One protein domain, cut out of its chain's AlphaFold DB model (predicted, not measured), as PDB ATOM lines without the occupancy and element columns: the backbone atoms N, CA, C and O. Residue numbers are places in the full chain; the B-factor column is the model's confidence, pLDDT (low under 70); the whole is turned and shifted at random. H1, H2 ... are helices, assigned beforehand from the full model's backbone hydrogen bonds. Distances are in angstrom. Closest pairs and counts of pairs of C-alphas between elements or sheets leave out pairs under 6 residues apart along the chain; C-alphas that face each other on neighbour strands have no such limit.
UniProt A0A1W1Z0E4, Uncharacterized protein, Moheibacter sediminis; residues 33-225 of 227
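This is residues 33 to 225 of the 227 residues of an uncharacterized protein of Moheibacter sediminis (UniProt A0A1W1Z0E4). A long rod of four long helices, an up-and-down bundle: H5, the longest, runs beside H4, H3 lies along H4, and H1 slants from H5 across to H3, with short H2 near the other end. The printed part has 193 residues, of which 171 are in five named helices, H1 to H5 in chain order; there is no named strand, and the class is all helix. The whole is loose, radius of gyration of the C-alphas 23.5 A, spanning 86 by 27 by 20 A.

H5, residues 174 to 222, and H4, residues 122 to 166, form a hairpin, closest C-alphas Gly 159 and Gly 185, 3.9 A. H3, residues 85 to 117, touches H4 opposite ways at 8 degrees, closest C-alphas Ile 116 and Lys 128, 6.6 A, a hairpin. H1, residues 33 to 70, touches H3 with residues 57 to 68 alone, closest C-alphas Ser 64 and Ser 102, 5.8 A. H2, residues 77 to 82, only just touches H4, with 3 pairs of C-alphas within 8 A, closest Val 82 and His 165, 6.4 A. Every O i to N i+4 pair is within hydrogen-bond range in H1, H2 and H3; H4 has 39 of 41, H5 43 of 45.

H1 is 54.4 A long from C-alpha 33 at (20.179, -10.157, 52.198), H5 70.8 A to C-alpha 222 at (18.897, -9.096, 36.498). H4 has a kink of 31 degrees near residue 152.

The printed part has no cut and no long link. Of its residues 75 have pLDDT under 70, among them 33 to 51 and 209 to 225.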
ATOM      1  N   GLN A  33      18.750 -10.481  52.189       48.94
ATOM      2  CA  GLN A  33      20.179 -10.157  52.198       48.94
ATOM      3  C   GLN A  33      20.877 -10.606  50.913       48.94
ATOM      4  O   GLN A  33      21.669  -9.832  50.366       48.94
ATOM      5  N   ILE A  34      20.546 -11.793  50.388       56.28
ATOM      6  CA  ILE A  34      21.022 -12.236  49.066       56.28
ATOM      7  C   ILE A  34      20.539 -11.251  47.997       56.28
ATOM      8  O   ILE A  34      21.346 -10.744  47.218       56.28
ATOM      9  N   PHE A  35      19.250 -10.899  48.006       52.88
ATOM     10  CA  PHE A  35      18.671  -9.918  47.088       52.88
ATOM     11  C   PHE A  35      19.372  -8.558  47.196       52.88
ATOM     12  O   PHE A  35      19.772  -7.987  46.185       52.88
ATOM     13  N   LYS A  36      19.629  -8.066  48.414       46.34
ATOM     14  CA  LYS A  36      20.330  -6.796  48.657       46.34
ATOM     15  C   LYS A  36      21.787  -6.839  48.186       46.34
ATOM     16  O   LYS A  36      22.279  -5.845  47.649       46.34
ATOM     17  N   MET A  37      22.477  -7.971  48.330       54.03
ATOM     18  CA  MET A  37      23.844  -8.148  47.829       54.03
ATOM     19  C   MET A  37      23.899  -8.245  46.308       54.03
ATOM     20  O   MET A  37      24.751  -7.585  45.709       54.03
ATOM     21  N   ILE A  38      22.989  -8.989  45.673       53.78
ATOM     22  CA  ILE A  38      22.933  -9.067  44.209       53.78
ATOM     23  C   ILE A  38      22.503  -7.719  43.615       53.78
ATOM     24  O   ILE A  38      23.130  -7.241  42.671       53.78
ATOM     25  N   HIS A  39      21.522  -7.043  44.215       50.97
ATOM     26  CA  HIS A  39      21.099  -5.701  43.817       50.97
ATOM     27  C   HIS A  39      22.244  -4.681  43.948       50.97
ATOM     28  O   HIS A  39      22.474  -3.883  43.041       50.97
ATOM     29  N   ARG A  40      23.041  -4.751  45.027       50.31
ATOM     30  CA  ARG A  40      24.244  -3.919  45.204       50.31
ATOM     31  C   ARG A  40      25.324  -4.228  44.160       50.31
ATOM     32  O   ARG A  40      25.944  -3.300  43.648       50.31
ATOM     33  N   LYS A  41      25.537  -5.503  43.817       49.81
ATOM     34  CA  LYS A  41      26.501  -5.921  42.780       49.81
ATOM     35  C   LYS A  41      26.068  -5.454  41.387       49.81
ATOM     36  O   LYS A  41      26.882  -4.916  40.644       49.81
ATOM     37  N   SER A  42      24.777  -5.579  41.083       51.66
ATOM     38  CA  SER A  42      24.162  -5.109  39.840       51.66
ATOM     39  C   SER A  42      24.240  -3.586  39.703       51.66
ATOM     40  O   SER A  42      24.668  -3.082  38.663       51.66
ATOM     41  N   LYS A  43      23.961  -2.842  40.783       55.16
ATOM     42  CA  LYS A  43      24.171  -1.388  40.831       55.16
ATOM     43  C   LYS A  43      25.618  -1.025  40.488       55.16
ATOM     44  O   LYS A  43      25.825  -0.106  39.707       55.16
ATOM     45  N   ASN A  44      26.598  -1.778  40.987       58.47
ATOM     46  CA  ASN A  44      28.014  -1.536  40.704       58.47
ATOM     47  C   ASN A  44      28.378  -1.800  39.228       58.47
ATOM     48  O   ASN A  44      29.121  -1.025  38.627       58.47
ATOM     49  N   SER A  45      27.816  -2.847  38.614       58.75
ATOM     50  CA  SER A  45      27.972  -3.120  37.175       58.75
ATOM     51  C   SER A  45      27.359  -2.022  36.307       58.75
ATOM     52  O   SER A  45      27.970  -1.594  35.331       58.75
ATOM     53  N   VAL A  46      26.173  -1.538  36.675       59.09
ATOM     54  CA  VAL A  46      25.489  -0.447  35.971       59.09
ATOM     55  C   VAL A  46      26.210   0.889  36.181       59.09
ATOM     56  O   VAL A  46      26.349   1.660  35.237       59.09
ATOM     57  N   GLN A  47      26.754   1.140  37.373       64.44
ATOM     58  CA  GLN A  47      27.604   2.301  37.652       64.44
ATOM     59  C   GLN A  47      28.895   2.269  36.829       64.44
ATOM     60  O   GLN A  47      29.271   3.282  36.251       64.44
ATOM     61  N   TRP A  48      29.551   1.111  36.703       65.06
ATOM     62  CA  TRP A  48      30.723   0.961  35.834       65.06
ATOM     63  C   TRP A  48      30.384   1.236  34.363       65.06
ATOM     64  O   TRP A  48      31.144   1.877  33.638       65.06
ATOM     65  N   LEU A  49      29.201   0.800  33.936       67.38
ATOM     66  CA  LEU A  49      28.689   1.014  32.592       67.38
ATOM     67  C   LEU A  49      28.378   2.499  32.325       67.38
ATOM     68  O   LEU A  49      28.710   3.008  31.254       67.38
ATOM     69  N   PHE A  50      27.850   3.201  33.330       67.25
ATOM     70  CA  PHE A  50      27.688   4.655  33.336       67.25
ATOM     71  C   PHE A  50      29.037   5.392  33.252       67.25
ATOM     72  O   PHE A  50      29.174   6.326  32.460       67.25
ATOM     73  N   TYR A  51      30.063   4.947  33.986       68.69
ATOM     74  CA  TYR A  51      31.407   5.535  33.900       68.69
ATOM     75  C   TYR A  51      32.031   5.383  32.511       68.69
ATOM     76  O   TYR A  51      32.653   6.327  32.036       68.69
ATOM     77  N   ILE A  52      31.832   4.252  31.821       71.19
ATOM     78  CA  ILE A  52      32.290   4.112  30.429       71.19
ATOM     79  C   ILE A  52      31.583   5.107  29.520       71.19
ATOM     80  O   ILE A  52      32.240   5.767  28.723       71.19
ATOM     81  N   THR A  53      30.258   5.229  29.625       68.44
ATOM     82  CA  THR A  53      29.528   6.203  28.800       68.44
ATOM     83  C   THR A  53      29.959   7.638  29.093       68.44
ATOM     84  O   THR A  53      30.038   8.446  28.175       68.44
ATOM     85  N   LEU A  54      30.296   7.945  30.348       71.69
ATOM     86  CA  LEU A  54      30.822   9.247  30.743       71.69
ATOM     87  C   LEU A  54      32.238   9.483  30.195       71.69
ATOM     88  O   LEU A  54      32.534  10.576  29.722       71.69
ATOM     89  N   ALA A  55      33.098   8.464  30.218       74.19
ATOM     90  CA  ALA A  55      34.447   8.536  29.665       74.19
ATOM     91  C   ALA A  55      34.430   8.716  28.140       74.19
ATOM     92  O   ALA A  55      35.172   9.537  27.615       74.19
ATOM     93  N   GLU A  56      33.549   8.007  27.430       74.31
ATOM     94  CA  GLU A  56      33.380   8.143  25.979       74.31
ATOM     95  C   GLU A  56      32.877   9.541  25.598       74.31
ATOM     96  O   GLU A  56      33.352  10.135  24.633       74.31
ATOM     97  N   LEU A  57      32.000  10.122  26.420       71.88
ATOM     98  CA  LEU A  57      31.563  11.507  26.271       71.88
ATOM     99  C   LEU A  57      32.702  12.509  26.501       71.88
ATOM    100  O   LEU A  57      32.855  13.459  25.736       71.88
ATOM    101  N   ALA A  58      33.506  12.299  27.544       74.94
ATOM    102  CA  ALA A  58      34.665  13.139  27.816       74.94
ATOM    103  C   ALA A  58      35.675  13.071  26.661       74.94
ATOM    104  O   ALA A  58      36.151  14.109  26.208       74.94
ATOM    105  N   LEU A  59      35.933  11.872  26.129       77.19
ATOM    106  CA  LEU A  59      36.778  11.681  24.951       77.19
ATOM    107  C   LEU A  59      36.206  12.394  23.722       77.19
ATOM    108  O   LEU A  59      36.954  13.082  23.038       77.19
ATOM    109  N   ALA A  60      34.897  12.303  23.475       72.38
ATOM    110  CA  ALA A  60      34.238  13.011  22.377       72.38
ATOM    111  C   ALA A  60      34.417  14.538  22.476       72.38
ATOM    112  O   ALA A  60      34.731  15.192  21.480       72.38
ATOM    113  N   ILE A  61      34.272  15.107  23.677       72.25
ATOM    114  CA  ILE A  61      34.480  16.542  23.925       72.25
ATOM    115  C   ILE A  61      35.949  16.922  23.718       72.25
ATOM    116  O   ILE A  61      36.230  17.888  23.012       72.25
ATOM    117  N   VAL A  62      36.883  16.155  24.287       77.50
ATOM    118  CA  VAL A  62      38.328  16.403  24.149       77.50
ATOM    119  C   VAL A  62      38.751  16.339  22.685       77.50
ATOM    120  O   VAL A  62      39.443  17.239  22.218       77.50
ATOM    121  N   PHE A  63      38.293  15.328  21.946       73.38
ATOM    122  CA  PHE A  63      38.601  15.178  20.527       73.38
ATOM    123  C   PHE A  63      38.033  16.336  19.702       73.38
ATOM    124  O   PHE A  63      38.697  16.837  18.803       73.38
ATOM    125  N   SER A  64      36.842  16.823  20.057       69.25
ATOM    126  CA  SER A  64      36.227  17.973  19.389       69.25
ATOM    127  C   SER A  64      36.975  19.279  19.669       69.25
ATOM    128  O   SER A  64      37.204  20.062  18.752       69.25
ATOM    129  N   ILE A  65      37.400  19.515  20.915       72.44
ATOM    130  CA  ILE A  65      38.226  20.682  21.269       72.44
ATOM    131  C   ILE A  65      39.570  20.605  20.545       72.44
ATOM    132  O   ILE A  65      40.016  21.591  19.963       72.44
ATOM    133  N   TRP A  66      40.195  19.425  20.540       74.69
ATOM    134  CA  TRP A  66      41.443  19.199  19.824       74.69
ATOM    135  C   TRP A  66      41.291  19.442  18.318       74.69
ATOM    136  O   TRP A  66      42.163  20.078  17.729       74.69
ATOM    137  N   ALA A  67      40.174  19.028  17.714       69.38
ATOM    138  CA  ALA A  67      39.868  19.296  16.311       69.38
ATOM    139  C   ALA A  67      39.723  20.802  16.022       69.38
ATOM    140  O   ALA A  67      40.286  21.287  15.044       69.38
ATOM    141  N   ILE A  68      39.045  21.560  16.892       66.62
ATOM    142  CA  ILE A  68      38.893  23.021  16.749       66.62
ATOM    143  C   ILE A  68      40.250  23.731  16.855       66.62
ATOM    144  O   ILE A  68      40.549  24.619  16.060       66.62
ATOM    145  N   VAL A  69      41.083  23.336  17.822       68.00
ATOM    146  CA  VAL A  69      42.400  23.953  18.045       68.00
ATOM    147  C   VAL A  69      43.388  23.581  16.936       68.00
ATOM    148  O   VAL A  69      44.170  24.425  16.504       68.00
ATOM    149  N   SER A  70      43.352  22.337  16.453       64.50
ATOM    150  CA  SER A  70      44.316  21.834  15.466       64.50
ATOM    151  C   SER A  70      43.948  22.182  14.024       64.50
ATOM    152  O   SER A  70      44.847  22.299  13.194       64.50
ATOM    153  N   GLY A  71      42.662  22.395  13.716       57.88
ATOM    154  CA  GLY A  71      42.176  22.653  12.354       57.88
ATOM    155  C   GLY A  71      42.778  23.887  11.669       57.88
ATOM    156  O   GLY A  71      42.758  23.971  10.446       57.88
ATOM    157  N   THR A  72      43.370  24.815  12.428       52.69
ATOM    158  CA  THR A  72      44.026  26.021  11.889       52.69
ATOM    159  C   THR A  72      45.514  25.831  11.567       52.69
ATOM    160  O   THR A  72      46.046  26.544  10.720       52.69
ATOM    161  N   ASN A  73      46.185  24.847  12.177       53.75
ATOM    162  CA  ASN A  73      47.651  24.713  12.146       53.75
ATOM    163  C   ASN A  73      48.150  23.401  11.510       53.75
ATOM    164  O   ASN A  73      49.339  23.102  11.583       53.75
ATOM    165  N   MET A  74      47.264  22.586  10.926       56.00
ATOM    166  CA  MET A  74      47.602  21.207  10.543       56.00
ATOM    167  C   MET A  74      48.290  21.058   9.174       56.00
ATOM    168  O   MET A  74      48.899  20.019   8.927       56.00
ATOM    169  N   ILE A  75      48.225  22.062   8.287       60.03
ATOM    170  CA  ILE A  75      48.936  22.014   6.997       60.03
ATOM    171  C   ILE A  75      50.369  22.517   7.185       60.03
ATOM    172  O   ILE A  75      50.571  23.671   7.567       60.03
ATOM    173  N   SER A  76      51.355  21.681   6.856       62.25
ATOM    174  CA  SER A  76      52.759  22.094   6.789       62.25
ATOM    175  C   SER A  76      52.971  23.150   5.699       62.25
ATOM    176  O   SER A  76      52.352  23.096   4.639       62.25
ATOM    177  N   GLU A  77      53.868  24.110   5.928       65.44
ATOM    178  CA  GLU A  77      54.173  25.164   4.944       65.44
ATOM    179  C   GLU A  77      54.593  24.588   3.583       65.44
ATOM    180  O   GLU A  77      54.141  25.071   2.552       65.44
ATOM    181  N   HIS A  78      55.312  23.463   3.579       60.97
ATOM    182  CA  HIS A  78      55.678  22.730   2.364       60.97
ATOM    183  C   HIS A  78      54.461  22.246   1.555       60.97
ATOM    184  O   HIS A  78      54.472  22.282   0.329       60.97
ATOM    185  N   LEU A  79      53.386  21.794   2.209       63.22
ATOM    186  CA  LEU A  79      52.171  21.388   1.494       63.22
ATOM    187  C   LEU A  79      51.407  22.594   0.937       63.22
ATOM    188  O   LEU A  79      50.687  22.444  -0.043       63.22
ATOM    189  N   LYS A  80      51.565  23.788   1.523       65.38
ATOM    190  CA  LYS A  80      50.999  25.022   0.958       65.38
ATOM    191  C   LYS A  80      51.756  25.492  -0.281       65.38
ATOM    192  O   LYS A  80      51.147  26.097  -1.147       65.38
ATOM    193  N   GLU A  81      53.051  25.214  -0.359       64.38
ATOM    194  CA  GLU A  81      53.887  25.581  -1.507       64.38
ATOM    195  C   GLU A  81      53.683  24.635  -2.701       64.38
ATOM    196  O   GLU A  81      53.668  25.072  -3.847       64.38
ATOM    197  N   VAL A  82      53.448  23.349  -2.426       65.62
ATOM    198  CA  VAL A  82      53.219  22.319  -3.453       65.62
ATOM    199  C   VAL A  82      51.785  22.337  -4.003       65.62
ATOM    200  O   VAL A  82      51.549  21.875  -5.122       65.62
ATOM    201  N   MET A  83      50.811  22.844  -3.237       68.44
ATOM    202  CA  MET A  83      49.403  22.833  -3.641       68.44
ATOM    203  C   MET A  83      48.975  24.097  -4.391       68.44
ATOM    204  O   MET A  83      49.292  25.218  -4.005       68.44
ATOM    205  N   ASN A  84      48.152  23.914  -5.426       69.81
ATOM    206  CA  ASN A  84      47.544  25.027  -6.160       69.81
ATOM    207  C   ASN A  84      46.599  25.848  -5.259       69.81
ATOM    208  O   ASN A  84      45.910  25.296  -4.396       69.81
ATOM    209  N   GLU A  85      46.478  27.157  -5.521       71.06
ATOM    210  CA  GLU A  85      45.586  28.054  -4.759       71.06
ATOM    211  C   GLU A  85      44.127  27.565  -4.707       71.06
ATOM    212  O   GLU A  85      43.424  27.786  -3.721       71.06
ATOM    213  N   GLU A  86      43.653  26.894  -5.759       70.50
ATOM    214  CA  GLU A  86      42.291  26.356  -5.841       70.50
ATOM    215  C   GLU A  86      42.086  25.133  -4.925       70.50
ATOM    216  O   GLU A  86      41.065  25.024  -4.238       70.50
ATOM    217  N   THR A  87      43.094  24.262  -4.823       67.81
ATOM    218  CA  THR A  87      43.105  23.122  -3.894       67.81
ATOM    219  C   THR A  87      43.235  23.602  -2.446       67.81
ATOM    220  O   THR A  87      42.554  23.083  -1.564       67.81
ATOM    221  N   LEU A  88      44.017  24.658  -2.197       69.94
ATOM    222  CA  LEU A  88      44.111  25.304  -0.883       69.94
ATOM    223  C   LEU A  88      42.785  25.930  -0.440       69.94
ATOM    224  O   LEU A  88      42.375  25.735   0.703       69.94
ATOM    225  N   LYS A  89      42.077  26.629  -1.335       72.94
ATOM    226  CA  LYS A  89      40.737  27.173  -1.049       72.94
ATOM    227  C   LYS A  89      39.720  26.067  -0.776       72.94
ATOM    228  O   LYS A  89      38.915  26.190   0.146       72.94
ATOM    229  N   SER A  90      39.772  24.981  -1.546       70.88
ATOM    230  CA  SER A  90      38.905  23.814  -1.340       70.88
ATOM    231  C   SER A  90      39.182  23.141   0.004       70.88
ATOM    232  O   SER A  90      38.244  22.811   0.730       70.88
ATOM    233  N   TYR A  91      40.455  23.008   0.387       71.56
ATOM    234  CA  TYR A  91      40.831  22.515   1.707       71.56
ATOM    235  C   TYR A  91      40.331  23.418   2.829       71.56
ATOM    236  O   TYR A  91      39.760  22.922   3.799       71.56
ATOM    237  N   ASP A  92      40.524  24.730   2.705       73.25
ATOM    238  CA  ASP A  92      40.098  25.677   3.730       73.25
ATOM    239  C   ASP A  92      38.576  25.610   3.924       73.25
ATOM    240  O   ASP A  92      38.086  25.495   5.047       73.25
ATOM    241  N   TYR A  93      37.816  25.532   2.828       75.25
ATOM    242  CA  TYR A  93      36.367  25.347   2.874       75.25
ATOM    243  C   TYR A  93      35.954  24.029   3.552       75.25
ATOM    244  O   TYR A  93      35.066  24.021   4.410       75.25
ATOM    245  N   ILE A  94      36.619  22.917   3.220       72.81
ATOM    246  CA  ILE A  94      36.382  21.618   3.865       72.81
ATOM    247  C   ILE A  94      36.735  21.682   5.356       72.81
ATOM    248  O   ILE A  94      35.961  21.190   6.173       72.81
ATOM    249  N   SER A  95      37.834  22.337   5.731       71.31
ATOM    250  CA  SER A  95      38.244  22.522   7.128       71.31
ATOM    251  C   SER A  95      37.185  23.289   7.928       71.31
ATOM    252  O   SER A  95      36.775  22.851   9.008       71.31
ATOM    253  N   HIS A  96      36.638  24.368   7.359       73.38
ATOM    254  CA  HIS A  96      35.536  25.120   7.964       73.38
ATOM    255  C   HIS A  96      34.268  24.261   8.120       73.38
ATOM    256  O   HIS A  96      33.625  24.289   9.174       73.38
ATOM    257  N   ILE A  97      33.922  23.442   7.119       75.50
ATOM    258  CA  ILE A  97      32.795  22.497   7.207       75.50
ATOM    259  C   ILE A  97      33.040  21.441   8.290       75.50
ATOM    260  O   ILE A  97      32.140  21.154   9.083       75.50
ATOM    261  N   SER A  98      34.243  20.873   8.362       71.12
ATOM    262  CA  SER A  98      34.626  19.893   9.382       71.12
ATOM    263  C   SER A  98      34.576  20.484  10.793       71.12
ATOM    264  O   SER A  98      34.164  19.796  11.734       71.12
ATOM    265  N   LEU A  99      34.910  21.768  10.946       72.44
ATOM    266  CA  LEU A  99      34.771  22.498  12.205       72.44
ATOM    267  C   LEU A  99      33.295  22.619  12.611       72.44
ATOM    268  O   LEU A  99      32.935  22.265  13.736       72.44
ATOM    269  N   VAL A 100      32.415  23.017  11.686       74.88
ATOM    270  CA  VAL A 100      30.962  23.070  11.932       74.88
ATOM    271  C   VAL A 100      30.403  21.679  12.260       74.88
ATOM    272  O   VAL A 100      29.634  21.527  13.213       74.88
ATOM    273  N   GLY A 101      30.829  20.646  11.530       71.94
ATOM    274  CA  GLY A 101      30.460  19.252  11.791       71.94
ATOM    275  C   GLY A 101      30.875  18.781  13.188       71.94
ATOM    276  O   GLY A 101      30.097  18.116  13.876       71.94
ATOM    277  N   SER A 102      32.057  19.194  13.650       70.25
ATOM    278  CA  SER A 102      32.537  18.924  15.010       70.25
ATOM    279  C   SER A 102      31.684  19.636  16.066       70.25
ATOM    280  O   SER A 102      31.292  19.022  17.058       70.25
ATOM    281  N   CYS A 103      31.292  20.895  15.839       70.31
ATOM    282  CA  CYS A 103      30.373  21.607  16.733       70.31
ATOM    283  C   CYS A 103      29.000  20.917  16.843       70.31
ATOM    284  O   CYS A 103      28.462  20.780  17.945       70.31
ATOM    285  N   ILE A 104      28.445  20.437  15.725       76.44
ATOM    286  CA  ILE A 104      27.180  19.683  15.712       76.44
ATOM    287  C   ILE A 104      27.330  18.369  16.486       76.44
ATOM    288  O   ILE A 104      26.461  18.018  17.289       76.44
ATOM    289  N   PHE A 105      28.445  17.662  16.294       71.12
ATOM    290  CA  PHE A 105      28.742  16.428  17.015       71.12
ATOM    291  C   PHE A 105      28.768  16.647  18.539       71.12
ATOM    292  O   PHE A 105      28.142  15.883  19.284       71.12
ATOM    293  N   VAL A 106      29.392  17.735  19.008       72.56
ATOM    294  CA  VAL A 106      29.374  18.130  20.427       72.56
ATOM    295  C   VAL A 106      27.955  18.421  20.911       72.56
ATOM    296  O   VAL A 106      27.558  17.926  21.968       72.56
ATOM    297  N   ALA A 107      27.171  19.187  20.148       75.00
ATOM    298  CA  ALA A 107      25.811  19.554  20.536       75.00
ATOM    299  C   ALA A 107      24.917  18.318  20.715       75.00
ATOM    300  O   ALA A 107      24.227  18.186  21.731       75.00
ATOM    301  N   ILE A 108      24.977  17.375  19.770       71.38
ATOM    302  CA  ILE A 108      24.239  16.113  19.854       71.38
ATOM    303  C   ILE A 108      24.696  15.331  21.091       71.38
ATOM    304  O   ILE A 108      23.869  14.949  21.922       71.38
ATOM    305  N   THR A 109      26.007  15.170  21.271       67.44
ATOM    306  CA  THR A 109      26.600  14.460  22.416       67.44
ATOM    307  C   THR A 109      26.133  15.047  23.756       67.44
ATOM    308  O   THR A 109      25.728  14.312  24.661       67.44
ATOM    309  N   PHE A 110      26.076  16.375  23.862       71.62
ATOM    310  CA  PHE A 110      25.622  17.079  25.059       71.62
ATOM    311  C   PHE A 110      24.113  16.924  25.328       71.62
ATOM    312  O   PHE A 110      23.690  16.768  26.478       71.62
ATOM    313  N   ILE A 111      23.281  16.910  24.284       71.25
ATOM    314  CA  ILE A 111      21.838  16.663  24.425       71.25
ATOM    315  C   ILE A 111      21.590  15.255  24.977       71.25
ATOM    316  O   ILE A 111      20.764  15.074  25.879       71.25
ATOM    317  N   TYR A 112      22.314  14.258  24.473       66.31
ATOM    318  CA  TYR A 112      22.186  12.888  24.962       66.31
ATOM    319  C   TYR A 112      22.732  12.712  26.387       66.31
ATOM    320  O   TYR A 112      22.103  12.007  27.180       66.31
ATOM    321  N   PHE A 113      23.805  13.419  26.761       67.12
ATOM    322  CA  PHE A 113      24.289  13.474  28.147       67.12
ATOM    323  C   PHE A 113      23.196  13.924  29.118       67.12
ATOM    324  O   PHE A 113      22.909  13.248  30.111       67.12
ATOM    325  N   ARG A 114      22.534  15.043  28.799       65.38
ATOM    326  CA  ARG A 114      21.481  15.605  29.649       65.38
ATOM    327  C   ARG A 114      20.302  14.639  29.801       65.38
ATOM    328  O   ARG A 114      19.731  14.547  30.884       65.38
ATOM    329  N   LYS A 115      19.966  13.883  28.748       65.75
ATOM    330  CA  LYS A 115      18.904  12.865  28.791       65.75
ATOM    331  C   LYS A 115      19.258  11.668  29.682       65.75
ATOM    332  O   LYS A 115      18.373  11.164  30.365       65.75
ATOM    333  N   ILE A 116      20.520  11.230  29.702       62.69
ATOM    334  CA  ILE A 116      20.973  10.101  30.537       62.69
ATOM    335  C   ILE A 116      21.068  10.507  32.016       62.69
ATOM    336  O   ILE A 116      20.685   9.732  32.889       62.69
ATOM    337  N   SER A 117      21.520  11.730  32.313       57.72
ATOM    338  CA  SER A 117      21.694  12.208  33.693       57.72
ATOM    339  C   SER A 117      20.380  12.445  34.457       57.72
ATOM    340  O   SER A 117      20.415  12.586  35.678       57.72
ATOM    341  N   ALA A 118      19.233  12.526  33.775       53.97
ATOM    342  CA  ALA A 118      17.962  12.954  34.370       53.97
ATOM    343  C   ALA A 118      17.068  11.812  34.909       53.97
ATOM    344  O   ALA A 118      15.962  12.086  35.371       53.97
ATOM    345  N   GLN A 119      17.487  10.541  34.850       55.53
ATOM    346  CA  GLN A 119      16.629   9.398  35.211       55.53
ATOM    347  C   GLN A 119      17.064   8.675  36.495       55.53
ATOM    348  O   GLN A 119      18.228   8.328  36.667       55.53
ATOM    349  N   LEU A 120      16.093   8.399  37.379       53.31
ATOM    350  CA  LEU A 120      16.315   7.795  38.701       53.31
ATOM    351  C   LEU A 120      16.240   6.251  38.748       53.31
ATOM    352  O   LEU A 120      16.632   5.677  39.763       53.31
ATOM    353  N   SER A 121      15.756   5.551  37.708       61.44
ATOM    354  CA  SER A 121      15.578   4.084  37.750       61.44
ATOM    355  C   SER A 121      16.625   3.310  36.933       61.44
ATOM    356  O   SER A 121      16.940   3.641  35.792       61.44
ATOM    357  N   VAL A 122      17.158   2.231  37.523       62.22
ATOM    358  CA  VAL A 122      18.252   1.408  36.963       62.22
ATOM    359  C   VAL A 122      17.880   0.780  35.613       62.22
ATOM    360  O   VAL A 122      18.709   0.730  34.708       62.22
ATOM    361  N   LYS A 123      16.626   0.335  35.453       63.22
ATOM    362  CA  LYS A 123      16.124  -0.276  34.212       63.22
ATOM    363  C   LYS A 123      16.062   0.734  33.063       63.22
ATOM    364  O   LYS A 123      16.571   0.457  31.983       63.22
ATOM    365  N   ALA A 124      15.527   1.929  33.329       65.50
ATOM    366  CA  ALA A 124      15.461   2.998  32.336       65.50
ATOM    367  C   ALA A 124      16.861   3.478  31.916       65.50
ATOM    368  O   ALA A 124      17.100   3.738  30.739       65.50
ATOM    369  N   LEU A 125      17.809   3.510  32.858       66.06
ATOM    370  CA  LEU A 125      19.200   3.861  32.580       66.06
ATOM    371  C   LEU A 125      19.871   2.852  31.631       66.06
ATOM    372  O   LEU A 125      20.558   3.267  30.701       66.06
ATOM    373  N   ILE A 126      19.644   1.544  31.805       67.25
ATOM    374  CA  ILE A 126      20.172   0.521  30.883       67.25
ATOM    375  C   ILE A 126      19.588   0.697  29.475       67.25
ATOM    376  O   ILE A 126      20.353   0.738  28.508       67.25
ATOM    377  N   ASP A 127      18.265   0.846  29.352       70.12
ATOM    378  CA  ASP A 127      17.602   1.023  28.052       70.12
ATOM    379  C   ASP A 127      18.112   2.274  27.325       70.12
ATOM    380  O   ASP A 127      18.416   2.234  26.128       70.12
ATOM    381  N   LYS A 128      18.304   3.381  28.053       70.38
ATOM    382  CA  LYS A 128      18.839   4.619  27.478       70.38
ATOM    383  C   LYS A 128      20.295   4.517  27.072       70.38
ATOM    384  O   LYS A 128      20.667   5.112  26.063       70.38
ATOM    385  N   ILE A 129      21.113   3.748  27.786       71.62
ATOM    386  CA  ILE A 129      22.490   3.516  27.352       71.62
ATOM    387  C   ILE A 129      22.516   2.710  26.049       71.62
ATOM    388  O   ILE A 129      23.302   3.031  25.156       71.62
ATOM    389  N   ILE A 130      21.646   1.710  25.894       72.56
ATOM    390  CA  ILE A 130      21.537   0.955  24.636       72.56
ATOM    391  C   ILE A 130      21.111   1.885  23.488       72.56
ATOM    392  O   ILE A 130      21.727   1.864  22.420       72.56
ATOM    393  N   GLU A 131      20.103   2.735  23.708       72.25
ATOM    394  CA  GLU A 131      19.627   3.705  22.713       72.25
ATOM    395  C   GLU A 131      20.715   4.725  22.337       72.25
ATOM    396  O   GLU A 131      20.986   4.935  21.154       72.25
ATOM    397  N   PHE A 132      21.399   5.299  23.330       72.38
ATOM    398  CA  PHE A 132      22.510   6.228  23.121       72.38
ATOM    399  C   PHE A 132      23.637   5.594  22.306       72.38
ATOM    400  O   PHE A 132      24.160   6.222  21.389       72.38
ATOM    401  N   ARG A 133      23.971   4.325  22.563       74.50
ATOM    402  CA  ARG A 133      24.987   3.613  21.777       74.50
ATOM    403  C   ARG A 133      24.561   3.356  20.339       74.50
ATOM    404  O   ARG A 133      25.401   3.433  19.446       74.50
ATOM    405  N   LYS A 134      23.276   3.089  20.092       75.81
ATOM    406  CA  LYS A 134      22.756   2.973  18.723       75.81
ATOM    407  C   LYS A 134      22.927   4.290  17.966       75.81
ATOM    408  O   LYS A 134      23.333   4.268  16.808       75.81
ATOM    409  N   VAL A 135      22.666   5.412  18.636       75.50
ATOM    410  CA  VAL A 135      22.853   6.749  18.062       75.50
ATOM    411  C   VAL A 135      24.331   7.050  17.830       75.50
ATOM    412  O   VAL A 135      24.683   7.438  16.724       75.50
ATOM    413  N   LEU A 136      25.206   6.816  18.814       73.62
ATOM    414  CA  LEU A 136      26.653   7.006  18.655       73.62
ATOM    415  C   LEU A 136      27.218   6.169  17.505       73.62
ATOM    416  O   LEU A 136      27.980   6.682  16.698       73.62
ATOM    417  N   SER A 137      26.803   4.905  17.386       76.88
ATOM    418  CA  SER A 137      27.189   4.052  16.259       76.88
ATOM    419  C   SER A 137      26.757   4.659  14.921       76.88
ATOM    420  O   SER A 137      27.546   4.752  13.987       76.88
ATOM    421  N   TRP A 138      25.517   5.133  14.829       79.56
ATOM    422  CA  TRP A 138      25.046   5.813  13.625       79.56
ATOM    423  C   TRP A 138      25.840   7.084  13.314       79.56
ATOM    424  O   TRP A 138      26.171   7.320  12.154       79.56
ATOM    425  N   LEU A 139      26.184   7.873  14.335       77.44
ATOM    426  CA  LEU A 139      27.005   9.074  14.177       77.44
ATOM    427  C   LEU A 139      28.409   8.741  13.672       77.44
ATOM    428  O   LEU A 139      28.890   9.433  12.782       77.44
ATOM    429  N   ILE A 140      29.040   7.681  14.185       79.44
ATOM    430  CA  ILE A 140      30.375   7.245  13.748       79.44
ATOM    431  C   ILE A 140      30.337   6.758  12.299       79.44
ATOM    432  O   ILE A 140      31.183   7.172  11.513       79.44
ATOM    433  N   ILE A 141      29.353   5.934  11.916       82.44
ATOM    434  CA  ILE A 141      29.192   5.499  10.515       82.44
ATOM    435  C   ILE A 141      29.018   6.712   9.608       82.44
ATOM    436  O   ILE A 141      29.704   6.816   8.594       82.44
ATOM    437  N   LEU A 142      28.138   7.644   9.984       82.88
ATOM    438  CA  LEU A 142      27.904   8.860   9.213       82.88
ATOM    439  C   LEU A 142      29.188   9.685   9.077       82.88
ATOM    440  O   LEU A 142      29.507  10.114   7.973       82.88
ATOM    441  N   TRP A 143      29.950   9.854  10.160       80.50
ATOM    442  CA  TRP A 143      31.235  10.554  10.135       80.50
ATOM    443  C   TRP A 143      32.265   9.858   9.251       80.50
ATOM    444  O   TRP A 143      32.932  10.529   8.478       80.50
ATOM    445  N   VAL A 144      32.383   8.531   9.319       84.44
ATOM    446  CA  VAL A 144      33.323   7.768   8.485       84.44
ATOM    447  C   VAL A 144      32.948   7.868   7.009       84.44
ATOM    448  O   VAL A 144      33.821   8.101   6.180       84.44
ATOM    449  N   VAL A 145      31.662   7.748   6.673       85.62
ATOM    450  CA  VAL A 145      31.179   7.892   5.291       85.62
ATOM    451  C   VAL A 145      31.430   9.306   4.775       85.62
ATOM    452  O   VAL A 145      31.959   9.471   3.678       85.62
ATOM    453  N   LEU A 146      31.097  10.324   5.573       82.81
ATOM    454  CA  LEU A 146      31.311  11.724   5.215       82.81
ATOM    455  C   LEU A 146      32.806  12.034   5.065       82.81
ATOM    456  O   LEU A 146      33.223  12.654   4.092       82.81
ATOM    457  N   SER A 147      33.617  11.543   6.001       80.62
ATOM    458  CA  SER A 147      35.069  11.658   5.978       80.62
ATOM    459  C   SER A 147      35.634  11.031   4.712       80.62
ATOM    460  O   SER A 147      36.384  11.699   4.022       80.62
ATOM    461  N   LEU A 148      35.248   9.802   4.360       84.75
ATOM    462  CA  LEU A 148      35.697   9.153   3.127       84.75
ATOM    463  C   LEU A 148      35.279   9.943   1.881       84.75
ATOM    464  O   LEU A 148      36.092  10.105   0.977       84.75
ATOM    465  N   ALA A 149      34.055  10.474   1.848       84.38
ATOM    466  CA  ALA A 149      33.559  11.244   0.709       84.38
ATOM    467  C   ALA A 149      34.367  12.530   0.449       84.38
ATOM    468  O   ALA A 149      34.598  12.866  -0.709       84.38
ATOM    469  N   PHE A 150      34.817  13.226   1.499       79.88
ATOM    470  CA  PHE A 150      35.611  14.455   1.361       79.88
ATOM    471  C   PHE A 150      37.120  14.202   1.253       79.88
ATOM    472  O   PHE A 150      37.799  14.841   0.454       79.88
ATOM    473  N   ILE A 151      37.651  13.263   2.035       81.19
ATOM    474  CA  ILE A 151      39.085  12.951   2.090       81.19
ATOM    475  C   ILE A 151      39.533  12.257   0.807       81.19
ATOM    476  O   ILE A 151      40.578  12.597   0.267       81.19
ATOM    477  N   PHE A 152      38.761  11.306   0.280       84.81
ATOM    478  CA  PHE A 152      39.192  10.524  -0.880       84.81
ATOM    479  C   PHE A 152      39.584  11.379  -2.103       84.81
ATOM    480  O   PHE A 152      40.725  11.245  -2.549       84.81
ATOM    481  N   PRO A 153      38.728  12.279  -2.636       83.62
ATOM    482  CA  PRO A 153      39.105  13.112  -3.781       83.62
ATOM    483  C   PRO A 153      40.260  14.059  -3.446       83.62
ATOM    484  O   PRO A 153      41.164  14.235  -4.259       83.62
ATOM    485  N   MET A 154      40.284  14.591  -2.222       81.25
ATOM    486  CA  MET A 154      41.344  15.487  -1.774       81.25
ATOM    487  C   MET A 154      42.718  14.798  -1.793       81.25
ATOM    488  O   MET A 154      43.676  15.345  -2.326       81.25
ATOM    489  N   TYR A 155      42.827  13.577  -1.265       83.00
ATOM    490  CA  TYR A 155      44.094  12.840  -1.257       83.00
ATOM    491  C   TYR A 155      44.527  12.387  -2.659       83.00
ATOM    492  O   TYR A 155      45.728  12.277  -2.912       83.00
ATOM    493  N   VAL A 156      43.578  12.167  -3.578       85.62
ATOM    494  CA  VAL A 156      43.891  11.918  -4.993       85.62
ATOM    495  C   VAL A 156      44.541  13.148  -5.624       85.62
ATOM    496  O   VAL A 156      45.593  13.013  -6.249       85.62
ATOM    497  N   GLU A 157      43.960  14.335  -5.432       82.38
ATOM    498  CA  GLU A 157      44.528  15.591  -5.941       82.38
ATOM    499  C   GLU A 157      45.883  15.906  -5.301       82.38
ATOM    500  O   GLU A 157      46.840  16.217  -6.010       82.38
ATOM    501  N   MET A 158      46.004  15.747  -3.980       79.62
ATOM    502  CA  MET A 158      47.272  15.957  -3.277       79.62
ATOM    503  C   MET A 158      48.375  15.038  -3.803       79.62
ATOM    504  O   MET A 158      49.472  15.502  -4.100       79.62
ATOM    505  N   GLY A 159      48.104  13.736  -3.942       81.50
ATOM    506  CA  GLY A 159      49.119  12.796  -4.421       81.50
ATOM    507  C   GLY A 159      49.523  13.047  -5.877       81.50
ATOM    508  O   GLY A 159      50.688  12.857  -6.222       81.50
ATOM    509  N   GLN A 160      48.602  13.539  -6.713       82.75
ATOM    510  CA  GLN A 160      48.925  13.994  -8.068       82.75
ATOM    511  C   GLN A 160      49.839  15.224  -8.053       82.75
ATOM    512  O   GLN A 160      50.838  15.242  -8.769       82.75
ATOM    513  N   GLN A 161      49.525  16.230  -7.234       79.06
ATOM    514  CA  GLN A 161      50.291  17.480  -7.161       79.06
ATOM    515  C   GLN A 161      51.699  17.259  -6.600       79.06
ATOM    516  O   GLN A 161      52.665  17.740  -7.186       79.06
ATOM    517  N   VAL A 162      51.836  16.439  -5.552       80.31
ATOM    518  CA  VAL A 162      53.147  16.054  -5.002       80.31
ATOM    519  C   VAL A 162      53.992  15.336  -6.056       80.31
ATOM    520  O   VAL A 162      55.156  15.674  -6.247       80.31
ATOM    521  N   PHE A 163      53.409  14.396  -6.811       81.69
ATOM    522  CA  PHE A 163      54.132  13.730  -7.897       81.69
ATOM    523  C   PHE A 163      54.523  14.700  -9.026       81.69
ATOM    524  O   PHE A 163      55.598  14.578  -9.607       81.69
ATOM    525  N   MET A 164      53.671  15.681  -9.340       78.50
ATOM    526  CA  MET A 164      53.956  16.679 -10.374       78.50
ATOM    527  C   MET A 164      55.017  17.707  -9.967       78.50
ATOM    528  O   MET A 164      55.674  18.245 -10.863       78.50
ATOM    529  N   HIS A 165      55.166  18.002  -8.678       77.06
ATOM    530  CA  HIS A 165      56.081  19.027  -8.179       77.06
ATOM    531  C   HIS A 165      57.448  18.456  -7.774       77.06
ATOM    532  O   HIS A 165      58.474  18.981  -8.202       77.06
ATOM    533  N   ASP A 166      57.468  17.360  -7.011       73.62
ATOM    534  CA  ASP A 166      58.682  16.884  -6.330       73.62
ATOM    535  C   ASP A 166      59.400  15.742  -7.065       73.62
ATOM    536  O   ASP A 166      60.558  15.443  -6.768       73.62
ATOM    537  N   TYR A 167      58.733  15.075  -8.013       73.62
ATOM    538  CA  TYR A 167      59.317  13.937  -8.724       73.62
ATOM    539  C   TYR A 167      60.027  14.383 -10.005       73.62
ATOM    540  O   TYR A 167      59.440  15.063 -10.852       73.62
ATOM    541  N   ASP A 168      61.282  13.959 -10.181       74.31
ATOM    542  CA  ASP A 168      62.002  14.165 -11.436       74.31
ATOM    543  C   ASP A 168      61.380  13.292 -12.534       74.31
ATOM    544  O   ASP A 168      61.336  12.061 -12.452       74.31
ATOM    545  N   LYS A 169      60.853  13.955 -13.563       74.62
ATOM    546  CA  LYS A 169      60.061  13.341 -14.636       74.62
ATOM    547  C   LYS A 169      60.952  12.696 -15.702       74.62
ATOM    548  O   LYS A 169      60.438  11.973 -16.557       74.62
ATOM    549  N   GLY A 170      62.272  12.916 -15.647       73.88
ATOM    550  CA  GLY A 170      63.242  12.323 -16.567       73.88
ATOM    551  C   GLY A 170      62.819  12.452 -18.037       73.88
ATOM    552  O   GLY A 170      62.439  13.528 -18.488       73.88
ATOM    553  N   ASN A 171      62.841  11.330 -18.769       75.62
ATOM    554  CA  ASN A 171      62.411  11.240 -20.175       75.62
ATOM    555  C   ASN A 171      60.971  10.719 -20.353       75.62
ATOM    556  O   ASN A 171      60.630  10.241 -21.436       75.62
ATOM    557  N   MET A 172      60.139  10.734 -19.309       78.06
ATOM    558  CA  MET A 172      58.771  10.225 -19.421       78.06
ATOM    559  C   MET A 172      57.956  11.075 -20.399       78.06
ATOM    560  O   MET A 172      58.039  12.307 -20.408       78.06
ATOM    561  N   SER A 173      57.139  10.418 -21.219       82.12
ATOM    562  CA  SER A 173      56.200  11.124 -22.086       82.12
ATOM    563  C   SER A 173      55.118  11.830 -21.249       82.12
ATOM    564  O   SER A 173      54.780  11.376 -20.152       82.12
ATOM    565  N   PRO A 174      54.498  12.912 -21.760       79.56
ATOM    566  CA  PRO A 174      53.436  13.618 -21.038       79.56
ATOM    567  C   PRO A 174      52.275  12.710 -20.593       79.56
ATOM    568  O   PRO A 174      51.693  12.922 -19.532       79.56
ATOM    569  N   GLN A 175      51.971  11.670 -21.377       81.38
ATOM    570  CA  GLN A 175      50.912  10.704 -21.071       81.38
ATOM    571  C   GLN A 175      51.292   9.759 -19.921       81.38
ATOM    572  O   GLN A 175      50.454   9.459 -19.071       81.38
ATOM    573  N   GLU A 176      52.551   9.319 -19.858       81.81
ATOM    574  CA  GLU A 176      53.054   8.462 -18.775       81.81
ATOM    575  C   GLU A 176      53.121   9.219 -17.444       81.81
ATOM    576  O   GLU A 176      52.805   8.653 -16.395       81.81
ATOM    577  N   ILE A 177      53.460  10.512 -17.481       82.81
ATOM    578  CA  ILE A 177      53.474  11.377 -16.294       82.81
ATOM    579  C   ILE A 177      52.059  11.514 -15.723       82.81
ATOM    580  O   ILE A 177      51.863  11.333 -14.523       82.81
ATOM    581  N   GLU A 178      51.059  11.786 -16.568       82.38
ATOM    582  CA  GLU A 178      49.671  11.952 -16.124       82.38
ATOM    583  C   GLU A 178      49.096  10.654 -15.530       82.38
ATOM    584  O   GLU A 178      48.449  10.675 -14.479       82.38
ATOM    585  N   GLN A 179      49.354   9.510 -16.170       84.88
ATOM    586  CA  GLN A 179      48.900   8.209 -15.670       84.88
ATOM    587  C   GLN A 179      49.575   7.836 -14.347       84.88
ATOM    588  O   GLN A 179      48.896   7.386 -13.419       84.88
ATOM    589  N   THR A 180      50.883   8.068 -14.230       83.50
ATOM    590  CA  THR A 180      51.633   7.775 -13.002       83.50
ATOM    591  C   THR A 180      51.195   8.687 -11.856       83.50
ATOM    592  O   THR A 180      50.932   8.192 -10.760       83.50
ATOM    593  N   ALA A 181      50.992   9.985 -12.116       84.31
ATOM    594  CA  ALA A 181      50.469  10.934 -11.133       84.31
ATOM    595  C   ALA A 181      49.102  10.490 -10.588       84.31
ATOM    596  O   ALA A 181      48.886  10.452  -9.374       84.31
ATOM    597  N   LYS A 182      48.181  10.095 -11.480       85.38
ATOM    598  CA  LYS A 182      46.860   9.572 -11.094       85.38
ATOM    599  C   LYS A 182      46.978   8.298 -10.257       85.38
ATOM    600  O   LYS A 182      46.283   8.176  -9.251       85.38
ATOM    601  N   GLY A 183      47.871   7.382 -10.637       87.12
ATOM    602  CA  GLY A 183      48.140   6.152  -9.892       87.12
ATOM    603  C   GLY A 183      48.661   6.411  -8.475       87.12
ATOM    604  O   GLY A 183      48.154   5.817  -7.523       87.12
ATOM    605  N   VAL A 184      49.609   7.340  -8.319       87.00
ATOM    606  CA  VAL A 184      50.151   7.750  -7.010       87.00
ATOM    607  C   VAL A 184      49.067   8.397  -6.144       87.00
ATOM    608  O   VAL A 184      48.918   8.019  -4.981       87.00
ATOM    609  N   GLY A 185      48.256   9.296  -6.713       87.38
ATOM    610  CA  GLY A 185      47.116   9.905  -6.016       87.38
ATOM    611  C   GLY A 185      46.104   8.877  -5.509       87.38
ATOM    612  O   GLY A 185      45.734   8.889  -4.334       87.38
ATOM    613  N   ILE A 186      45.699   7.934  -6.364       89.75
ATOM    614  CA  ILE A 186      44.778   6.852  -5.981       89.75
ATOM    615  C   ILE A 186      45.407   5.950  -4.911       89.75
ATOM    616  O   ILE A 186      44.727   5.582  -3.952       89.75
ATOM    617  N   GLY A 187      46.697   5.622  -5.033       90.50
ATOM    618  CA  GLY A 187      47.423   4.829  -4.040       90.50
ATOM    619  C   GLY A 187      47.432   5.493  -2.661       90.50
ATOM    620  O   GLY A 187      47.097   4.852  -1.662       90.50
ATOM    621  N   LEU A 188      47.731   6.792  -2.604       88.38
ATOM    622  CA  LEU A 188      47.729   7.568  -1.365       88.38
ATOM    623  C   LEU A 188      46.327   7.649  -0.732       88.38
ATOM    624  O   LEU A 188      46.171   7.449   0.479       88.38
ATOM    625  N   ALA A 189      45.297   7.891  -1.547       89.00
ATOM    626  CA  ALA A 189      43.910   7.920  -1.089       89.00
ATOM    627  C   ALA A 189      43.439   6.551  -0.571       89.00
ATOM    628  O   ALA A 189      42.744   6.478   0.447       89.00
ATOM    629  N   ALA A 190      43.856   5.457  -1.218       90.69
ATOM    630  CA  ALA A 190      43.534   4.095  -0.802       90.69
ATOM    631  C   ALA A 190      44.170   3.739   0.551       90.69
ATOM    632  O   ALA A 190      43.479   3.221   1.430       90.69
ATOM    633  N   ILE A 191      45.451   4.071   0.752       91.56
ATOM    634  CA  ILE A 191      46.151   3.853   2.030       91.56
ATOM    635  C   ILE A 191      45.466   4.641   3.153       91.56
ATOM    636  O   ILE A 191      45.158   4.085   4.207       91.56
ATOM    637  N   SER A 192      45.163   5.917   2.910       87.38
ATOM    638  CA  SER A 192      44.516   6.786   3.901       87.38
ATOM    639  C   SER A 192      43.113   6.287   4.268       87.38
ATOM    640  O   SER A 192      42.763   6.189   5.445       87.38
ATOM    641  N   SER A 193      42.331   5.872   3.268       88.75
ATOM    642  CA  SER A 193      40.994   5.296   3.470       88.75
ATOM    643  C   SER A 193      41.044   3.976   4.241       88.75
ATOM    644  O   SER A 193      40.226   3.749   5.135       88.75
ATOM    645  N   PHE A 194      42.024   3.119   3.943       91.31
ATOM    646  CA  PHE A 194      42.230   1.865   4.662       91.31
ATOM    647  C   PHE A 194      42.517   2.104   6.148       91.31
ATOM    648  O   PHE A 194      41.923   1.434   6.993       91.31
ATOM    649  N   LEU A 195      43.359   3.088   6.481       88.88
ATOM    650  CA  LEU A 195      43.659   3.440   7.872       88.88
ATOM    651  C   LEU A 195      42.412   3.912   8.633       88.88
ATOM    652  O   LEU A 195      42.184   3.466   9.759       88.88
ATOM    653  N   ILE A 196      41.574   4.751   8.016       86.44
ATOM    654  CA  ILE A 196      40.318   5.230   8.621       86.44
ATOM    655  C   ILE A 196      39.369   4.059   8.902       86.44
ATOM    656  O   ILE A 196      38.822   3.939  10.003       86.44
ATOM    657  N   ILE A 197      39.191   3.168   7.924       88.00
ATOM    658  CA  ILE A 197      38.320   1.995   8.066       88.00
ATOM    659  C   ILE A 197      38.864   1.053   9.143       88.00
ATOM    660  O   ILE A 197      38.100   0.609  10.000       88.00
ATOM    661  N   LEU A 198      40.172   0.785   9.146       90.00
ATOM    662  CA  LEU A 198      40.825  -0.057  10.147       90.00
ATOM    663  C   LEU A 198      40.595   0.482  11.563       90.00
ATOM    664  O   LEU A 198      40.205  -0.274  12.456       90.00
ATOM    665  N   PHE A 199      40.789   1.787  11.758       84.12
ATOM    666  CA  PHE A 199      40.592   2.431  13.053       84.12
ATOM    667  C   PHE A 199      39.126   2.368  13.499       84.12
ATOM    668  O   PHE A 199      38.841   2.052  14.655       84.12
ATOM    669  N   SER A 200      38.191   2.583  12.570       84.38
ATOM    670  CA  SER A 200      36.754   2.452  12.828       84.38
ATOM    671  C   SER A 200      36.374   1.021  13.225       84.38
ATOM    672  O   SER A 200      35.707   0.813  14.238       84.38
ATOM    673  N   VAL A 201      36.856   0.002  12.506       85.06
ATOM    674  CA  VAL A 201      36.589  -1.410  12.831       85.06
ATOM    675  C   VAL A 201      37.170  -1.791  14.192       85.06
ATOM    676  O   VAL A 201      36.495  -2.466  14.972       85.06
ATOM    677  N   LEU A 202      38.382  -1.333  14.514       83.56
ATOM    678  CA  LEU A 202      38.978  -1.516  15.839       83.56
ATOM    679  C   LEU A 202      38.113  -0.882  16.928       83.56
ATOM    680  O   LEU A 202      37.809  -1.540  17.924       83.56
ATOM    681  N   TYR A 203      37.659   0.353  16.711       80.12
ATOM    682  CA  TYR A 203      36.755   1.040  17.627       80.12
ATOM    683  C   TYR A 203      35.470   0.233  17.856       80.12
ATOM    684  O   TYR A 203      35.109  -0.059  18.999       80.12
ATOM    685  N   TYR A 204      34.823  -0.216  16.777       80.19
ATOM    686  CA  TYR A 204      33.630  -1.059  16.847       80.19
ATOM    687  C   TYR A 204      33.886  -2.375  17.576       80.19
ATOM    688  O   TYR A 204      33.097  -2.756  18.443       80.19
ATOM    689  N   GLY A 205      34.985  -3.059  17.266       77.12
ATOM    690  CA  GLY A 205      35.344  -4.337  17.873       77.12
ATOM    691  C   GLY A 205      35.594  -4.223  19.376       77.12
ATOM    692  O   GLY A 205      35.100  -5.047  20.149       77.12
ATOM    693  N   ILE A 206      36.302  -3.177  19.807       73.25
ATOM    694  CA  ILE A 206      36.605  -2.920  21.221       73.25
ATOM    695  C   ILE A 206      35.323  -2.562  21.978       73.25
ATOM    696  O   ILE A 206      35.021  -3.180  23.005       73.25
ATOM    697  N   ILE A 207      34.546  -1.610  21.450       69.75
ATOM    698  CA  ILE A 207      33.323  -1.126  22.092       69.75
ATOM    699  C   ILE A 207      32.288  -2.249  22.149       69.75
ATOM    700  O   ILE A 207      31.891  -2.637  23.243       69.75
ATOM    701  N   TYR A 208      31.874  -2.835  21.021       70.75
ATOM    702  CA  TYR A 208      30.833  -3.871  21.031       70.75
ATOM    703  C   TYR A 208      31.309  -5.174  21.682       70.75
ATOM    704  O   TYR A 208      30.553  -5.788  22.436       70.75
ATOM    705  N   GLY A 209      32.552  -5.598  21.445       68.38
ATOM    706  CA  GLY A 209      33.052  -6.888  21.925       68.38
ATOM    707  C   GLY A 209      33.153  -6.972  23.448       68.38
ATOM    708  O   GLY A 209      32.652  -7.923  24.061       68.38
ATOM    709  N   ILE A 210      33.769  -5.973  24.083       68.50
ATOM    710  CA  ILE A 210      33.958  -5.961  25.542       68.50
ATOM    711  C   ILE A 210      32.637  -5.631  26.247       68.50
ATOM    712  O   ILE A 210      32.301  -6.231  27.276       68.50
ATOM    713  N   PHE A 211      31.855  -4.716  25.675       66.12
ATOM    714  CA  PHE A 211      30.623  -4.227  26.279       66.12
ATOM    715  C   PHE A 211      29.486  -5.247  26.220       66.12
ATOM    716  O   PHE A 211      28.872  -5.517  27.251       66.12
ATOM    717  N   LEU A 212      29.222  -5.864  25.061       64.06
ATOM    718  CA  LEU A 212      28.099  -6.794  24.898       64.06
ATOM    719  C   LEU A 212      28.277  -8.042  25.774       64.06
ATOM    720  O   LEU A 212      27.318  -8.534  26.371       64.06
ATOM    721  N   ARG A 213      29.526  -8.503  25.935       65.69
ATOM    722  CA  ARG A 213      29.869  -9.607  26.846       65.69
ATOM    723  C   ARG A 213      29.591  -9.262  28.308       65.69
ATOM    724  O   ARG A 213      29.111 -10.122  29.046       65.69
ATOM    725  N   ARG A 214      29.876  -8.029  28.740       63.78
ATOM    726  CA  ARG A 214      29.597  -7.586  30.116       63.78
ATOM    727  C   ARG A 214      28.113  -7.291  30.330       63.78
ATOM    728  O   ARG A 214      27.571  -7.694  31.356       63.78
ATOM    729  N   LEU A 215      27.438  -6.660  29.372       62.03
ATOM    730  CA  LEU A 215      26.016  -6.341  29.478       62.03
ATOM    731  C   LEU A 215      25.162  -7.614  29.467       62.03
ATOM    732  O   LEU A 215      24.339  -7.787  30.357       62.03
ATOM    733  N   GLY A 216      25.403  -8.549  28.541       60.72
ATOM    734  CA  GLY A 216      24.619  -9.783  28.426       60.72
ATOM    735  C   GLY A 216      24.681 -10.681  29.666       60.72
ATOM    736  O   GLY A 216      23.688 -11.322  30.007       60.72
ATOM    737  N   LYS A 217      25.816 -10.691  30.380       61.16
ATOM    738  CA  LYS A 217      25.945 -11.390  31.670       61.16
ATOM    739  C   LYS A 217      25.124 -10.699  32.764       61.16
ATOM    740  O   LYS A 217      24.302 -11.351  33.397       61.16
ATOM    741  N   ASN A 218      25.258  -9.380  32.904       60.47
ATOM    742  CA  ASN A 218      24.533  -8.610  33.923       60.47
ATOM    743  C   ASN A 218      23.008  -8.574  33.688       60.47
ATOM    744  O   ASN A 218      22.234  -8.643  34.637       60.47
ATOM    745  N   LEU A 219      22.553  -8.512  32.431       61.00
ATOM    746  CA  LEU A 219      21.128  -8.477  32.074       61.00
ATOM    747  C   LEU A 219      20.456  -9.845  32.286       61.00
ATOM    748  O   LEU A 219      19.316  -9.904  32.741       61.00
ATOM    749  N   LYS A 220      21.174 -10.952  32.028       60.19
ATOM    750  CA  LYS A 220      20.717 -12.311  32.379       60.19
ATOM    751  C   LYS A 220      20.605 -12.518  33.887       60.19
ATOM    752  O   LYS A 220      19.714 -13.240  34.320       60.19
ATOM    753  N   GLU A 221      21.501 -11.919  34.665       57.78
ATOM    754  CA  GLU A 221      21.442 -11.972  36.127       57.78
ATOM    755  C   GLU A 221      20.271 -11.143  36.664       57.78
ATOM    756  O   GLU A 221      19.508 -11.643  37.480       57.78
ATOM    757  N   LEU A 222      20.043  -9.938  36.134       56.28
ATOM    758  CA  LEU A 222      18.897  -9.096  36.498       56.28
ATOM    759  C   LEU A 222      17.543  -9.743  36.160       56.28
ATOM    760  O   LEU A 222      16.645  -9.757  36.996       56.28
ATOM    761  N   LYS A 223      17.408 -10.341  34.968       54.75
ATOM    762  CA  LYS A 223      16.155 -10.973  34.514       54.75
ATOM    763  C   LYS A 223      15.818 -12.285  35.241       54.75
ATOM    764  O   LYS A 223      14.711 -12.780  35.111       54.75
ATOM    765  N   LYS A 224      16.766 -12.872  35.978       56.72
ATOM    766  CA  LYS A 224      16.528 -14.059  36.820       56.72
ATOM    767  C   LYS A 224      16.018 -13.713  38.222       56.72
ATOM    768  O   LYS A 224      15.672 -14.623  38.968       56.72
ATOM    769  N   ILE A 225      16.046 -12.435  38.595       54.47
ATOM    770  CA  ILE A 225      15.802 -11.965  39.965       54.47
ATOM    771  C   ILE A 225      14.482 -11.186  40.067       54.47
ATOM    772  O   ILE A 225      13.888 -11.151  41.141       54.47
TER     773      ILE A 225